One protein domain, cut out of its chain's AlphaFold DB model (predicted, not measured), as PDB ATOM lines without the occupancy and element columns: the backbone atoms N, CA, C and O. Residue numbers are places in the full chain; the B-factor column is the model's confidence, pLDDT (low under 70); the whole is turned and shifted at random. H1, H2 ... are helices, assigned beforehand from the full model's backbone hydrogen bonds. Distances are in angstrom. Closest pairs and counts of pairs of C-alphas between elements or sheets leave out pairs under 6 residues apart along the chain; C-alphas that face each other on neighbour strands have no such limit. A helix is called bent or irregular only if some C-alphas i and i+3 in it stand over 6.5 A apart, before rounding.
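This is residues 121 to 163 of the 224 residues of the protein "DUF4050 domain-containing protein" of Kazachstania naganishii (strain ATCC MYA-139 / BCRC 22969 / CBS 8797 / KCTC 17520 / NBRC 10181 / NCYC 3082 / Yp74L-3) (UniProt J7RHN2). Look for a drawn-out helical hairpin: H1, a short link, then the longer H2 folding back at a wide angle. The turn sticks out at one end with residues 135 to 140, and the end of H2 with its tail reaches the other way. The printed part has 43 residues with two named helices, H1 then H2, and no named strand; the class is all helix. It is a loose rod, radius of gyration of the C-alphas 12.5 A, spanning 42 by 17 by 10 A.

Find C-alpha 126 at (32.809, 40.837, -20.933); from there H1 runs 16.0 A to residue 137. H2, residues 144 to 160, runs 24.0 A to C-alpha 160 at (38.246, 22.308, -32.031). It has a kink of 26 degrees near residue 154 and is irregular, but only just: C-alphas 155 and 158 are 6.7 A apart.

H1 and H2 form a helical hairpin and run opposite ways at a steep tilt of 44 degrees. They touch through residues 126 to 130 of H1 and 144 to 151 of H2 alone; the closest C-alphas, of Ala 126 and Ile 147, are 6.5 A apart. Every O i to N i+4 pair is within hydrogen-bond range in H1, and 11 of 13 in H2.

The C-alphas farthest apart, of Glu 139 and Val 163, are 41.8 A apart. The printed part has no cut, and the link is short. Look for pLDDT under 70 at residues 158 to 163.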
ATOM      1  N   PHE A 121      39.488  35.289 -27.903       87.62
ATOM      2  CA  PHE A 121      39.305  35.171 -26.456       87.62
ATOM      3  C   PHE A 121      40.062  36.259 -25.673       87.62
ATOM      4  O   PHE A 121      39.530  36.792 -24.706       87.62
ATOM      5  N   ASP A 122      41.268  36.621 -26.122       88.25
ATOM      6  CA  ASP A 122      42.136  37.599 -25.450       88.25
ATOM      7  C   ASP A 122      41.628  39.045 -25.583       88.25
ATOM      8  O   ASP A 122      41.959  39.892 -24.760       88.25
ATOM      9  N   ASN A 123      40.818  39.325 -26.611       90.94
ATOM     10  CA  ASN A 123      40.274  40.654 -26.904       90.94
ATOM     11  C   ASN A 123      38.763  40.760 -26.609       90.94
ATOM     12  O   ASN A 123      38.115  41.713 -27.039       90.94
ATOM     13  N   TYR A 124      38.175  39.768 -25.933       92.38
ATOM     14  CA  TYR A 124      36.761  39.789 -25.564       92.38
ATOM     15  C   TYR A 124      36.556  40.508 -24.226       92.38
ATOM     16  O   TYR A 124      36.954  40.003 -23.174       92.38
ATOM     17  N   ASP A 125      35.896  41.666 -24.262       93.44
ATOM     18  CA  ASP A 125      35.547  42.437 -23.069       93.44
ATOM     19  C   ASP A 125      34.130  42.099 -22.578       93.44
ATOM     20  O   ASP A 125      33.118  42.593 -23.081       93.44
ATOM     21  N   ALA A 126      34.066  41.258 -21.545       92.19
ATOM     22  CA  ALA A 126      32.809  40.837 -20.933       92.19
ATOM     23  C   ALA A 126      32.048  41.982 -20.242       92.19
ATOM     24  O   ALA A 126      30.835  41.876 -20.069       92.19
ATOM     25  N   VAL A 127      32.726  43.056 -19.822       92.62
ATOM     26  CA  VAL A 127      32.090  44.192 -19.136       92.62
ATOM     27  C   VAL A 127      31.351  45.057 -20.147       92.62
ATOM     28  O   VAL A 127      30.186  45.394 -19.931       92.62
ATOM     29  N   MET A 128      31.994  45.340 -21.281       92.94
ATOM     30  CA  MET A 128      31.360  46.036 -22.401       92.94
ATOM     31  C   MET A 128      30.141  45.268 -22.917       92.94
ATOM     32  O   MET A 128      29.082  45.857 -23.137       92.94
ATOM     33  N   GLU A 129      30.248  43.943 -23.034       92.50
ATOM     34  CA  GLU A 129      29.131  43.109 -23.476       92.50
ATOM     35  C   GLU A 129      28.000  43.037 -22.433       92.50
ATOM     36  O   GLU A 129      26.821  43.112 -22.789       92.50
ATOM     37  N   CYS A 130      28.330  42.997 -21.133       92.31
ATOM     38  CA  CYS A 130      27.347  43.150 -20.054       92.31
ATOM     39  C   CYS A 130      26.571  44.455 -20.196       92.31
ATOM     40  O   CYS A 130      25.344  44.445 -20.128       92.31
ATOM     41  N   GLN A 131      27.274  45.575 -20.374       93.81
ATOM     42  CA  GLN A 131      26.641  46.881 -20.505       93.81
ATOM     43  C   GLN A 131      25.718  46.918 -21.727       93.81
ATOM     44  O   GLN A 131      24.551  47.287 -21.603       93.81
ATOM     45  N   ARG A 132      26.197  46.428 -22.876       93.62
ATOM     46  CA  ARG A 132      25.413  46.331 -24.112       93.62
ATOM     47  C   ARG A 132      24.126  45.521 -23.923       93.62
ATOM     48  O   ARG A 132      23.066  45.895 -24.424       93.62
ATOM     49  N   LEU A 133      24.201  44.394 -23.214       92.69
ATOM     50  CA  LEU A 133      23.037  43.550 -22.952       92.69
ATOM     51  C   LEU A 133      22.091  44.164 -21.913       92.69
ATOM     52  O   LEU A 133      20.877  44.053 -22.077       92.69
ATOM     53  N   ARG A 134      22.614  44.859 -20.894       93.31
ATOM     54  CA  ARG A 134      21.803  45.613 -19.921       93.31
ATOM     55  C   ARG A 134      21.008  46.729 -20.581       93.31
ATOM     56  O   ARG A 134      19.824  46.860 -20.301       93.31
ATOM     57  N   GLU A 135      21.618  47.476 -21.497       94.06
ATOM     58  CA  GLU A 135      20.927  48.525 -22.259       94.06
ATOM     59  C   GLU A 135      19.786  47.958 -23.117       94.06
ATOM     60  O   GLU A 135      18.771  48.618 -23.328       94.06
ATOM     61  N   LYS A 136      19.925  46.713 -23.586       91.50
ATOM     62  CA  LYS A 136      18.923  46.045 -24.423       91.50
ATOM     63  C   LYS A 136      17.781  45.404 -23.626       91.50
ATOM     64  O   LYS A 136      16.642  45.438 -24.083       91.50
ATOM     65  N   VAL A 137      18.090  44.752 -22.505       91.56
ATOM     66  CA  VAL A 137      17.132  43.942 -21.727       91.56
ATOM     67  C   VAL A 137      16.522  44.734 -20.566       91.56
ATOM     68  O   VAL A 137      15.369  44.496 -20.212       91.56
ATOM     69  N   GLY A 138      17.252  45.705 -20.014       90.50
ATOM     70  CA  GLY A 138      16.870  46.442 -18.812       90.50
ATOM     71  C   GLY A 138      17.219  45.705 -17.514       90.50
ATOM     72  O   GLY A 138      17.986  44.740 -17.512       90.50
ATOM     73  N   GLU A 139      16.663  46.190 -16.401       90.19
ATOM     74  CA  GLU A 139      16.822  45.596 -15.068       90.19
ATOM     75  C   GLU A 139      15.556  44.812 -14.665       90.19
ATOM     76  O   GLU A 139      14.444  45.294 -14.905       90.19
ATOM     77  N   PRO A 140      15.688  43.635 -14.023       89.44
ATOM     78  CA  PRO A 140      16.936  43.006 -13.584       89.44
ATOM     79  C   PRO A 140      17.731  42.359 -14.732       89.44
ATOM     80  O   PRO A 140      17.166  41.718 -15.618       89.44
ATOM     81  N   PHE A 141      19.059  42.488 -14.693       90.94
ATOM     82  CA  PHE A 141      19.936  41.862 -15.685       90.94
ATOM     83  C   PHE A 141      20.045  40.337 -15.511       90.94
ATOM     84  O   PHE A 141      20.683  39.852 -14.575       90.94
ATOM     85  N   CYS A 142      19.501  39.578 -16.469       90.44
ATOM     86  CA  CYS A 142      19.474  38.107 -16.432       90.44
ATOM     87  C   CYS A 142      20.262  37.425 -17.567       90.44
ATOM     88  O   CYS A 142      20.223  36.205 -17.672       90.44
ATOM     89  N   SER A 143      20.963  38.175 -18.425       92.56
ATOM     90  CA  SER A 143      21.597  37.646 -19.654       92.56
ATOM     91  C   SER A 143      23.090  37.331 -19.514       92.56
ATOM     92  O   SER A 143      23.847  37.385 -20.484       92.56
ATOM     93  N   ALA A 144      23.548  37.026 -18.297       92.12
ATOM     94  CA  ALA A 144      24.939  36.644 -18.043       92.12
ATOM     95  C   ALA A 144      25.317  35.304 -18.710       92.12
ATOM     96  O   ALA A 144      26.482  35.060 -19.024       92.12
ATOM     97  N   ASP A 145      24.325  34.447 -18.954       95.25
ATOM     98  CA  ASP A 145      24.449  33.181 -19.675       95.25
ATOM     99  C   ASP A 145      24.958  33.371 -21.112       95.25
ATOM    100  O   ASP A 145      25.826  32.619 -21.556       95.25
ATOM    101  N   GLN A 146      24.488  34.410 -21.808       94.62
ATOM    102  CA  GLN A 146      24.888  34.721 -23.185       94.62
ATOM    103  C   GLN A 146      26.368  35.100 -23.268       94.62
ATOM    104  O   GLN A 146      27.110  34.551 -24.078       94.62
ATOM    105  N   ILE A 147      26.825  35.959 -22.358       94.88
ATOM    106  CA  ILE A 147      28.226  36.404 -22.268       94.88
ATOM    107  C   ILE A 147      29.145  35.215 -22.003       94.88
ATOM    108  O   ILE A 147      30.222  35.066 -22.582       94.88
ATOM    109  N   TRP A 148      28.706  34.331 -21.112       94.69
ATOM    110  CA  TRP A 148      29.440  33.123 -20.783       94.69
ATOM    111  C   TRP A 148      29.486  32.129 -21.947       94.69
ATOM    112  O   TRP A 148      30.523  31.502 -22.175       94.69
ATOM    113  N   ALA A 149      28.388  31.975 -22.691       94.38
ATOM    114  CA  ALA A 149      28.345  31.144 -23.889       94.38
ATOM    115  C   ALA A 149      29.318  31.668 -24.954       94.38
ATOM    116  O   ALA A 149      30.189  30.920 -25.391       94.38
ATOM    117  N   GLU A 150      29.266  32.961 -25.271       93.25
ATOM    118  CA  GLU A 150      30.161  33.592 -26.248       93.25
ATOM    119  C   GLU A 150      31.634  33.470 -25.854       93.25
ATOM    120  O   GLU A 150      32.474  33.057 -26.658       93.25
ATOM    121  N   ARG A 151      31.966  33.762 -24.592       92.94
ATOM    122  CA  ARG A 151      33.340  33.638 -24.102       92.94
ATOM    123  C   ARG A 151      33.838  32.195 -24.162       92.94
ATOM    124  O   ARG A 151      34.994  31.960 -24.521       92.94
ATOM    125  N   ARG A 152      32.987  31.222 -23.826       92.88
ATOM    126  CA  ARG A 152      33.326  29.798 -23.937       92.88
ATOM    127  C   ARG A 152      33.527  29.389 -25.392       92.88
ATOM    128  O   ARG A 152      34.476  28.660 -25.673       92.88
ATOM    129  N   ASP A 153      32.689  29.854 -26.307       90.94
ATOM    130  CA  ASP A 153      32.840  29.574 -27.734       90.94
ATOM    131  C   ASP A 153      34.172  30.111 -28.254       90.94
ATOM    132  O   ASP A 153      34.897  29.395 -28.941       90.94
ATOM    133  N   LEU A 154      34.559  31.329 -27.865       90.75
ATOM    134  CA  LEU A 154      35.866  31.903 -28.193       90.75
ATOM    135  C   LEU A 154      37.033  31.106 -27.596       90.75
ATOM    136  O   LEU A 154      38.060  30.938 -28.257       90.75
ATOM    137  N   TRP A 155      36.876  30.598 -26.372       87.19
ATOM    138  CA  TRP A 155      37.891  29.780 -25.708       87.19
ATOM    139  C   TRP A 155      38.081  28.426 -26.402       87.19
ATOM    140  O   TRP A 155      39.202  27.996 -26.668       87.19
ATOM    141  N   THR A 156      36.974  27.764 -26.731       84.50
ATOM    142  CA  THR A 156      36.952  26.407 -27.293       84.50
ATOM    143  C   THR A 156      37.221  26.368 -28.795       84.50
ATOM    144  O   THR A 156      37.719  25.359 -29.299       84.50
ATOM    145  N   LYS A 157      36.981  27.469 -29.523       76.75
ATOM    146  CA  LYS A 157      37.176  27.551 -30.982       76.75
ATOM    147  C   LYS A 157      38.583  27.171 -31.441       76.75
ATOM    148  O   LYS A 157      38.718  26.506 -32.466       76.75
ATOM    149  N   LYS A 158      39.629  27.584 -30.709       62.25
ATOM    150  CA  LYS A 158      41.027  27.249 -31.056       62.25
ATOM    151  C   LYS A 158      41.304  25.749 -30.913       62.25
ATOM    152  O   LYS A 158      42.012  25.188 -31.740       62.25
ATOM    153  N   THR A 159      40.714  25.101 -29.913       58.53
ATOM    154  CA  THR A 159      40.928  23.677 -29.627       58.53
ATOM    155  C   THR A 159      40.232  22.773 -30.643       58.53
ATOM    156  O   THR A 159      40.799  21.769 -31.057       58.53
ATOM    157  N   ILE A 160      39.028  23.137 -31.096       57.62
ATOM    158  CA  ILE A 160      38.246  22.308 -32.031       57.62
ATOM    159  C   ILE A 160      38.854  22.323 -33.445       57.62
ATOM    160  O   ILE A 160      38.820  21.313 -34.139       57.62
ATOM    161  N   ALA A 161      39.451  23.441 -33.871       54.31
ATOM    162  CA  ALA A 161      40.021  23.577 -35.213       54.31
ATOM    163  C   ALA A 161      41.394  22.892 -35.401       54.31
ATOM    164  O   ALA A 161      41.859  22.790 -36.533       54.31
ATOM    165  N   GLN A 162      42.046  22.445 -34.321       56.50
ATOM    166  CA  GLN A 162      43.379  21.821 -34.346       56.50
ATOM    167  C   GLN A 162      43.413  20.386 -33.804       56.50
ATOM    168  O   GLN A 162      44.492  19.849 -33.554       56.50
ATOM    169  N   VAL A 163      42.264  19.719 -33.664       59.81
ATOM    170  CA  VAL A 163      42.291  18.253 -33.704       59.81
ATOM    171  C   VAL A 163      42.649  17.904 -35.144       59.81
ATOM    172  O   VAL A 163      41.809  17.969 -36.035       59.81
TER     173      VAL A 163